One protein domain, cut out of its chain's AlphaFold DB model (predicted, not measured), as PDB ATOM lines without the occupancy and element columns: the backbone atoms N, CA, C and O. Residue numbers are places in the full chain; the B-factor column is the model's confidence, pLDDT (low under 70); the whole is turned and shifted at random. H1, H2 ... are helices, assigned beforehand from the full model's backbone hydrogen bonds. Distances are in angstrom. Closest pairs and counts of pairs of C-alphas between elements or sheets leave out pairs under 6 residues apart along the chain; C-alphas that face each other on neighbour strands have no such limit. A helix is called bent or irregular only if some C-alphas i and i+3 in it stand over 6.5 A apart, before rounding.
ATOM      1  N   LEU A  26     276.765 225.424  73.392       83.88
ATOM      2  CA  LEU A  26     276.204 225.454  72.046       83.88
ATOM      3  C   LEU A  26     275.843 224.034  71.576       83.88
ATOM      4  O   LEU A  26     276.426 223.044  72.021       83.88
ATOM      5  N   SER A  27     274.873 223.931  70.663       86.62
ATOM      6  CA  SER A  27     274.516 222.650  70.041       86.62
ATOM      7  C   SER A  27     275.632 222.167  69.106       86.62
ATOM      8  O   SER A  27     276.389 222.974  68.568       86.62
ATOM      9  N   ALA A  28     275.710 220.857  68.849       85.44
ATOM     10  CA  ALA A  28     276.728 220.295  67.954       85.44
ATOM     11  C   ALA A  28     276.704 220.921  66.543       85.44
ATOM     12  O   ALA A  28     277.759 221.192  65.975       85.44
ATOM     13  N   ALA A  29     275.516 221.228  66.006       87.00
ATOM     14  CA  ALA A  29     275.370 221.902  64.714       87.00
ATOM     15  C   ALA A  29     275.900 223.349  64.738       87.00
ATOM     16  O   ALA A  29     276.565 223.784  63.795       87.00
ATOM     17  N   GLN A  30     275.667 224.079  65.834       89.88
ATOM     18  CA  GLN A  30     276.213 225.426  66.012       89.88
ATOM     19  C   GLN A  30     277.744 225.384  66.143       89.88
ATOM     20  O   GLN A  30     278.435 226.174  65.513       89.88
ATOM     21  N   CYS A  31     278.273 224.411  66.888       91.06
ATOM     22  CA  CYS A  31     279.708 224.178  67.074       91.06
ATOM     23  C   CYS A  31     280.452 223.692  65.821       91.06
ATOM     24  O   CYS A  31     281.674 223.748  65.785       91.06
ATOM     25  N   HIS A  32     279.744 223.205  64.799       89.31
ATOM     26  CA  HIS A  32     280.320 222.946  63.474       89.31
ATOM     27  C   HIS A  32     280.347 224.220  62.601       89.31
ATOM     28  O   HIS A  32     281.028 224.274  61.579       89.31
ATOM     29  N   SER A  33     279.598 225.253  62.989       89.94
ATOM     30  CA  SER A  33     279.431 226.503  62.237       89.94
ATOM     31  C   SER A  33     280.140 227.692  62.902       89.94
ATOM     32  O   SER A  33     279.869 228.835  62.546       89.94
ATOM     33  N   TYR A  34     281.003 227.434  63.891       89.38
ATOM     34  CA  TYR A  34     281.680 228.442  64.705       89.38
ATOM     35  C   TYR A  34     282.901 227.837  65.428       89.38
ATOM     36  O   TYR A  34     282.749 226.756  66.005       89.38
ATOM     37  N   PRO A  35     284.055 228.529  65.510       93.88
ATOM     38  CA  PRO A  35     284.414 229.758  64.798       93.88
ATOM     39  C   PRO A  35     284.915 229.478  63.371       93.88
ATOM     40  O   PRO A  35     285.253 228.341  63.046       93.88
ATOM     41  N   PHE A  36     284.991 230.522  62.542       93.94
ATOM     42  CA  PHE A  36     285.584 230.525  61.196       93.94
ATOM     43  C   PHE A  36     285.107 229.353  60.322       93.94
ATOM     44  O   PHE A  36     285.895 228.559  59.801       93.94
ATOM     45  N   ALA A  37     283.780 229.207  60.210       92.06
ATOM     46  CA  ALA A  37     283.156 228.115  59.468       92.06
ATOM     47  C   ALA A  37     283.666 228.059  58.008       92.06
ATOM     48  O   ALA A  37     283.511 229.051  57.289       92.06
ATOM     49  N   PRO A  38     284.214 226.916  57.539       90.88
ATOM     50  CA  PRO A  38     284.823 226.820  56.216       90.88
ATOM     51  C   PRO A  38     283.871 227.190  55.073       90.88
ATOM     52  O   PRO A  38     282.854 226.526  54.845       90.88
ATOM     53  N   VAL A  39     284.244 228.218  54.310       91.12
ATOM     54  CA  VAL A  39     283.517 228.655  53.113       91.12
ATOM     55  C   VAL A  39     283.790 227.696  51.949       91.12
ATOM     56  O   VAL A  39     284.907 227.211  51.764       91.12
ATOM     57  N   LYS A  40     282.765 227.413  51.137       90.31
ATOM     58  CA  LYS A  40     282.891 226.623  49.903       90.31
ATOM     59  C   LYS A  40     282.839 227.547  48.688       90.31
ATOM     60  O   LYS A  40     281.763 228.012  48.330       90.31
ATOM     61  N   GLY A  41     283.979 227.739  48.029       91.38
ATOM     62  CA  GLY A  41     284.103 228.614  46.861       91.38
ATOM     63  C   GLY A  41     284.732 229.958  47.219       91.38
ATOM     64  O   GLY A  41     285.659 230.009  48.021       91.38
ATOM     65  N   GLU A  42     284.257 231.027  46.586       95.75
ATOM     66  CA  GLU A  42     284.740 232.389  46.823       95.75
ATOM     67  C   GLU A  42     284.250 232.927  48.179       95.75
ATOM     68  O   GLU A  42     283.097 232.720  48.557       95.75
ATOM     69  N   VAL A  43     285.127 233.622  48.911       95.19
ATOM     70  CA  VAL A  43     284.781 234.265  50.187       95.19
ATOM     71  C   VAL A  43     283.868 235.453  49.913       95.19
ATOM     72  O   VAL A  43     284.269 236.412  49.253       95.19
ATOM     73  N   THR A  44     282.645 235.418  50.438       96.44
ATOM     74  CA  THR A  44     281.709 236.533  50.272       96.44
ATOM     75  C   THR A  44     281.939 237.617  51.325       96.44
ATOM     76  O   THR A  44     282.489 237.375  52.399       96.44
ATOM     77  N   HIS A  45     281.439 238.831  51.068       96.81
ATOM     78  CA  HIS A  45     281.405 239.880  52.093       96.81
ATOM     79  C   HIS A  45     280.612 239.447  53.345       96.81
ATOM     80  O   HIS A  45     280.965 239.833  54.456       96.81
ATOM     81  N   GLY A  46     279.579 238.608  53.184       95.50
ATOM     82  CA  GLY A  46     278.812 238.061  54.306       95.50
ATOM     83  C   GLY A  46     279.628 237.108  55.183       95.50
ATOM     84  O   GLY A  46     279.500 237.154  56.405       95.50
ATOM     85  N   ASP A  47     280.505 236.301  54.582       95.00
ATOM     86  CA  ASP A  47     281.435 235.441  55.320       95.00
ATOM     87  C   ASP A  47     282.446 236.271  56.109       95.00
ATOM     88  O   ASP A  47     282.577 236.086  57.314       95.00
ATOM     89  N   LEU A  48     283.074 237.260  55.464       94.56
ATOM     90  CA  LEU A  48     284.017 238.162  56.129       94.56
ATOM     91  C   LEU A  48     283.377 238.896  57.320       94.56
ATOM     92  O   LEU A  48     283.977 238.974  58.389       94.56
ATOM     93  N   MET A  49     282.155 239.415  57.164       95.62
ATOM     94  CA  MET A  49     281.454 240.112  58.251       95.62
ATOM     95  C   MET A  49     281.025 239.168  59.385       95.62
ATOM     96  O   MET A  49     281.025 239.580  60.545       95.62
ATOM     97  N   ARG A  50     280.706 237.902  59.083       95.38
ATOM     98  CA  ARG A  50     280.461 236.860  60.095       95.38
ATOM     99  C   ARG A  50     281.727 236.598  60.916       95.38
ATOM    100  O   ARG A  50     281.677 236.680  62.138       95.38
ATOM    101  N   GLU A  51     282.856 236.361  60.257       95.69
ATOM    102  CA  GLU A  51     284.140 236.075  60.915       95.69
ATOM    103  C   GLU A  51     284.680 237.277  61.710       95.69
ATOM    104  O   GLU A  51     285.202 237.113  62.816       95.69
ATOM    105  N   LEU A  52     284.477 238.502  61.213       95.75
ATOM    106  CA  LEU A  52     284.746 239.726  61.972       95.75
ATOM    107  C   LEU A  52     283.873 239.827  63.226       95.75
ATOM    108  O   LEU A  52     284.402 240.112  64.297       95.75
ATOM    109  N   SER A  53     282.572 239.537  63.132       95.69
ATOM    110  CA  SER A  53     281.667 239.571  64.290       95.69
ATOM    111  C   SER A  53     282.046 238.536  65.360       95.69
ATOM    112  O   SER A  53     281.949 238.803  66.560       95.69
ATOM    113  N   GLU A  54     282.558 237.371  64.950       97.00
ATOM    114  CA  GLU A  54     283.114 236.374  65.869       97.00
ATOM    115  C   GLU A  54     284.332 236.928  66.632       97.00
ATOM    116  O   GLU A  54     284.378 236.823  67.860       97.00
ATOM    117  N   LEU A  55     285.276 237.587  65.950       97.31
ATOM    118  CA  LEU A  55     286.424 238.260  66.577       97.31
ATOM    119  C   LEU A  55     286.006 239.433  67.484       97.31
ATOM    120  O   LEU A  55     286.536 239.593  68.587       97.31
ATOM    121  N   GLU A  56     285.041 240.249  67.058       95.62
ATOM    122  CA  GLU A  56     284.485 241.353  67.853       95.62
ATOM    123  C   GLU A  56     283.821 240.848  69.142       95.62
ATOM    124  O   GLU A  56     283.957 241.479  70.193       95.62
ATOM    125  N   SER A  57     283.201 239.660  69.116       96.31
ATOM    126  CA  SER A  57     282.586 239.031  70.300       96.31
ATOM    127  C   SER A  57     283.568 238.741  71.446       96.31
ATOM    128  O   SER A  57     283.141 238.521  72.581       96.31
ATOM    129  N   VAL A  58     284.877 238.763  71.168       96.81
ATOM    130  CA  VAL A  58     285.963 238.618  72.153       96.81
ATOM    131  C   VAL A  58     286.858 239.862  72.261       96.81
ATOM    132  O   VAL A  58     287.959 239.796  72.809       96.81
ATOM    133  N   GLY A  59     286.376 241.015  71.788       93.94
ATOM    134  CA  GLY A  59     287.026 242.313  71.974       93.94
ATOM    135  C   GLY A  59     288.052 242.692  70.905       93.94
ATOM    136  O   GLY A  59     288.890 243.560  71.160       93.94
ATOM    137  N   TYR A  60     288.012 242.078  69.720       95.06
ATOM    138  CA  TYR A  60     288.620 242.700  68.541       95.06
ATOM    139  C   TYR A  60     287.866 243.986  68.181       95.06
ATOM    140  O   TYR A  60     286.662 244.091  68.401       95.06
ATOM    141  N   GLN A  61     288.575 244.969  67.631       91.12
ATOM    142  CA  GLN A  61     287.991 246.226  67.168       91.12
ATOM    143  C   GLN A  61     288.581 246.547  65.790       91.12
ATOM    144  O   GLN A  61     289.688 247.086  65.722       91.12
ATOM    145  N   PRO A  62     287.908 246.179  64.685       80.81
ATOM    146  CA  PRO A  62     288.388 246.495  63.347       80.81
ATOM    147  C   PRO A  62     288.229 247.994  63.068       80.81
ATOM    148  O   PRO A  62     287.118 248.513  62.975       80.81
ATOM    149  N   GLY A  63     289.346 248.702  62.902       77.31
ATOM    150  CA  GLY A  63     289.344 250.103  62.485       77.31
ATOM    151  C   GLY A  63     290.521 250.918  63.019       77.31
ATOM    152  O   GLY A  63     291.196 250.534  63.970       77.31
ATOM    153  N   GLY A  64     290.741 252.078  62.398       71.88
ATOM    154  CA  GLY A  64     291.855 252.971  62.717       71.88
ATOM    155  C   GLY A  64     293.222 252.434  62.277       71.88
ATOM    156  O   GLY A  64     293.334 251.401  61.618       71.88
ATOM    157  N   SER A  65     294.279 253.160  62.640       76.06
ATOM    158  CA  SER A  65     295.651 252.674  62.494       76.06
ATOM    159  C   SER A  65     295.952 251.690  63.624       76.06
ATOM    160  O   SER A  65     296.283 252.119  64.730       76.06
ATOM    161  N   ASP A  66     295.853 250.384  63.366       80.12
ATOM    162  CA  ASP A  66     296.293 249.370  64.328       80.12
ATOM    163  C   ASP A  66     297.827 249.372  64.447       80.12
ATOM    164  O   ASP A  66     298.540 248.629  63.774       80.12
ATOM    165  N   LEU A  67     298.335 250.221  65.344       85.38
ATOM    166  CA  LEU A  67     299.761 250.344  65.663       85.38
ATOM    167  C   LEU A  67     300.371 249.050  66.230       85.38
ATOM    168  O   LEU A  67     301.590 248.954  66.338       85.38
ATOM    169  N   ASN A  68     299.542 248.074  66.615       86.31
ATOM    170  CA  ASN A  68     299.958 246.798  67.185       86.31
ATOM    171  C   ASN A  68     299.662 245.608  66.258       86.31
ATOM    172  O   ASN A  68     299.754 244.468  66.720       86.31
ATOM    173  N   TYR A  69     299.325 245.825  64.984       86.25
ATOM    174  CA  TYR A  69     299.098 244.737  64.031       86.25
ATOM    175  C   TYR A  69     300.353 243.842  63.898       86.25
ATOM    176  O   TYR A  69     301.457 244.376  63.760       86.25
ATOM    177  N   PRO A  70     300.236 242.496  63.920       90.94
ATOM    178  CA  PRO A  70     299.013 241.688  64.017       90.94
ATOM    179  C   PRO A  70     298.613 241.285  65.452       90.94
ATOM    180  O   PRO A  70     297.633 240.568  65.639       90.94
ATOM    181  N   ASN A  71     299.326 241.728  66.493       92.88
ATOM    182  CA  ASN A  71     299.138 241.267  67.879       92.88
ATOM    183  C   ASN A  71     297.699 241.428  68.403       92.88
ATOM    184  O   ASN A  71     297.263 240.651  69.253       92.88
ATOM    185  N   ASN A  72     296.960 242.435  67.926       92.50
ATOM    186  CA  ASN A  72     295.563 242.646  68.298       92.50
ATOM    187  C   ASN A  72     294.627 241.563  67.742       92.50
ATOM    188  O   ASN A  72     293.835 241.019  68.513       92.50
ATOM    189  N   VAL A  73     294.753 241.202  66.459       93.88
ATOM    190  CA  VAL A  73     293.964 240.107  65.869       93.88
ATOM    191  C   VAL A  73     294.400 238.753  66.436       93.88
ATOM    192  O   VAL A  73     293.548 238.009  66.911       93.88
ATOM    193  N   THR A  74     295.702 238.484  66.580       95.75
ATOM    194  CA  THR A  74     296.201 237.230  67.185       95.75
ATOM    195  C   THR A  74     295.748 237.041  68.640       95.75
ATOM    196  O   THR A  74     295.457 235.923  69.078       95.75
ATOM    197  N   ARG A  75     295.640 238.127  69.420       96.12
ATOM    198  CA  ARG A  75     295.059 238.074  70.773       96.12
ATOM    199  C   ARG A  75     293.573 237.713  70.730       96.12
ATOM    200  O   ARG A  75     293.137 236.907  71.552       96.12
ATOM    201  N   ALA A  76     292.820 238.294  69.798       96.62
ATOM    202  CA  ALA A  76     291.403 238.003  69.621       96.62
ATOM    203  C   ALA A  76     291.172 236.559  69.146       96.62
ATOM    204  O   ALA A  76     290.382 235.860  69.765       96.62
ATOM    205  N   GLU A  77     291.923 236.051  68.166       97.44
ATOM    206  CA  GLU A  77     291.873 234.645  67.725       97.44
ATOM    207  C   GLU A  77     292.080 233.666  68.893       97.44
ATOM    208  O   GLU A  77     291.319 232.712  69.071       97.44
ATOM    209  N   LYS A  78     293.071 233.929  69.757       98.00
ATOM    210  CA  LYS A  78     293.322 233.111  70.953       98.00
ATOM    211  C   LYS A  78     292.167 233.173  71.960       98.00
ATOM    212  O   LYS A  78     291.811 232.146  72.543       98.00
ATOM    213  N   ALA A  79     291.586 234.352  72.175       98.06
ATOM    214  CA  ALA A  79     290.415 234.517  73.036       98.06
ATOM    215  C   ALA A  79     289.174 233.824  72.445       98.06
ATOM    216  O   ALA A  79     288.423 233.179  73.178       98.06
ATOM    217  N   LEU A  80     289.006 233.877  71.122       97.94
ATOM    218  CA  LEU A  80     287.929 233.230  70.380       97.94
ATOM    219  C   LEU A  80     288.022 231.707  70.470       97.94
ATOM    220  O   LEU A  80     287.024 231.042  70.733       97.94
ATOM    221  N   HIS A  81     289.226 231.150  70.355       96.69
ATOM    222  CA  HIS A  81     289.456 229.721  70.549       96.69
ATOM    223  C   HIS A  81     289.152 229.271  71.990       96.69
ATOM    224  O   HIS A  81     288.514 228.239  72.198       96.69
ATOM    225  N   ALA A  82     289.537 230.063  72.999       96.56
ATOM    226  CA  ALA A  82     289.183 229.784  74.392       96.56
ATOM    227  C   ALA A  82     287.658 229.838  74.625       96.56
ATOM    228  O   ALA A  82     287.108 228.966  75.303       96.56
ATOM    229  N   LYS A  83     286.968 230.810  74.010       95.50
ATOM    230  CA  LYS A  83     285.502 230.904  74.001       95.50
ATOM    231  C   LYS A  83     284.861 229.688  73.325       95.50
ATOM    232  O   LYS A  83     283.962 229.093  73.907       95.50
ATOM    233  N   PHE A  84     285.365 229.250  72.173       94.69
ATOM    234  CA  PHE A  84     284.898 228.037  71.499       94.69
ATOM    235  C   PHE A  84     285.037 226.785  72.375       94.69
ATOM    236  O   PHE A  84     284.077 226.031  72.509       94.69
ATOM    237  N   ILE A  85     286.179 226.573  73.041       93.56
ATOM    238  CA  ILE A  85     286.344 225.446  73.979       93.56
ATOM    239  C   ILE A  85     285.309 225.533  75.111       93.56
ATOM    240  O   ILE A  85     284.685 224.525  75.460       93.56
ATOM    241  N   ALA A  86     285.091 226.728  75.666       92.44
ATOM    242  CA  ALA A  86     284.093 226.946  76.708       92.44
ATOM    243  C   ALA A  86     282.664 226.658  76.215       92.44
ATOM    244  O   ALA A  86     281.903 226.008  76.934       92.44
ATOM    245  N   ASP A  87     282.309 227.073  75.003       91.12
ATOM    246  CA  ASP A  87     280.964 226.936  74.442       91.12
ATOM    247  C   ASP A  87     280.679 225.522  73.899       91.12
ATOM    248  O   ASP A  87     279.560 225.029  74.041       91.12
ATOM    249  N   CYS A  88     281.681 224.838  73.340       91.38
ATOM    250  CA  CYS A  88     281.518 223.613  72.545       91.38
ATOM    251  C   CYS A  88     282.201 222.357  73.107       91.38
ATOM    252  O   CYS A  88     281.951 221.259  72.607       91.38
ATOM    253  N   GLY A  89     283.014 222.460  74.164       85.62
ATOM    254  CA  GLY A  89     283.806 221.333  74.684       85.62
ATOM    255  C   GLY A  89     283.000 220.091  75.101       85.62
ATOM    256  O   GLY A  89     283.520 218.981  75.038       85.62
ATOM    257  N   ALA A  90     281.725 220.244  75.481       79.00
ATOM    258  CA  ALA A  90     280.828 219.115  75.757       79.00
ATOM    259  C   ALA A  90     280.243 218.495  74.472       79.00
ATOM    260  O   ALA A  90     280.197 217.274  74.341       79.00
ATOM    261  N   ALA A  91     279.851 219.327  73.500       76.19
ATOM    262  CA  ALA A  91     279.297 218.872  72.224       76.19
ATOM    263  C   ALA A  91     280.325 218.061  71.416       76.19
ATOM    264  O   ALA A  91     279.993 217.007  70.879       76.19
ATOM    265  N   MET A  92     281.592 218.491  71.414       69.81
ATOM    266  CA  MET A  92     282.687 217.792  70.726       69.81
ATOM    267  C   MET A  92     282.938 216.375  71.270       69.81
ATOM    268  O   MET A  92     283.278 215.476  70.506       69.81
ATOM    269  N   GLN A  93     282.719 216.144  72.569       66.81
ATOM    270  CA  GLN A  93     282.848 214.810  73.174       66.81
ATOM    271  C   GLN A  93     281.689 213.880  72.784       66.81
ATOM    272  O   GLN A  93     281.901 212.686  72.581       66.81
ATOM    273  N   ALA A  94     280.478 214.421  72.608       61.22
ATOM    274  CA  ALA A  94     279.310 213.659  72.158       61.22
ATOM    275  C   ALA A  94     279.366 213.264  70.665       61.22
ATOM    276  O   ALA A  94     278.637 212.367  70.241       61.22
ATOM    277  N   SER A  95     280.226 213.902  69.864       58.00
ATOM    278  CA  SER A  95     280.400 213.616  68.428       58.00
ATOM    279  C   SER A  95     281.570 212.675  68.099       58.00
ATOM    280  O   SER A  95     281.812 212.401  66.925       58.00
ATOM    281  N   GLY A  96     282.300 212.168  69.098       52.16
ATOM    282  CA  GLY A  96     283.337 211.152  68.882       52.16
ATOM    283  C   GLY A  96     282.749 209.788  68.477       52.16
ATOM    284  O   GLY A  96     281.604 209.499  68.815       52.16
TER     285      GLY A  96
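Overview. This is residues 26 to 96 of the 104 residues of the protein "Uncharacterized protein DUF4148" of Paraburkholderia sp. BL6669N2 (UniProt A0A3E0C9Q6). Picture one long helix, H3, as a beam, with a second helix, H2, standing on it nearly at a right angle by its last residues and the short helix H1 packed on the beam's farther part, near a kink. Between H1 and H2, and again between H2 and H3, the chain makes long loops, and residues 40 to 46 and 63 to 71 stick out from the body. You have 71 residues here with three named helices, H1, H2 and H3 in that order, and no named strand; the class is all helix. The whole is only just loose, close to compact, with a radius of gyration of the C-alphas of 13.7 A, and its outline is flat, spanning 43 by 28 by 14 A.

Arrangement. Start at H1, residues 28 to 31, and look across to H3, residues 71 to 94: the two touch, and their closest C-alphas, those of Ala 28 and Ala 91, are 5.2 A apart. H3 touches H1 with residues 84 to 92 alone. Next go to H2, residues 45 to 56, which is apart from H1. H2 touches H3, with residues 54 to 56 alone on H2 and residues 73 to 80 alone on H3; the closest C-alphas are those of Leu 55 and Ala 76, at 5.8 A. The lines of H2 and H3 are about perpendicular, at 89 degrees. Along the backbone, every O i to N i+4 pair of H2 is within hydrogen-bond range, in H3 17 of 20 are, and H1 is too short for such a pair.

Along the chain. Find C-alpha 28 at (276.728, 220.295, 67.954), where H1 begins; its four residues end at Cys 31. Find C-alpha 45 at (281.405, 239.880, 52.093); from there H2 runs 16.1 A to C-alpha 56. H3 runs 34.3 A from Asn 71 to C-alpha 94 at (279.310, 213.659, 72.158). Look near residue 88 for a kink of 56 degrees; H3 is irregular there, with C-alphas 87 and 90 standing 7.9 A apart.

Size, cuts and confidence. The two C-alphas farthest apart, those of Ser 65 and Gly 96, are 43.8 A from each other. The printed part runs from residue 26 to 96 and has no cut. Both links are long: residues 32 to 44 between H1 and H2, and residues 57 to 70 between H2 and H3. Residues 40 to 46, of which 45 and 46 belong to H2, stand free, and so do residues 63 to 71, of which 71 belongs to H3. The mean pLDDT of the printed part is 89.3, and residues 92 to 96 are under 70.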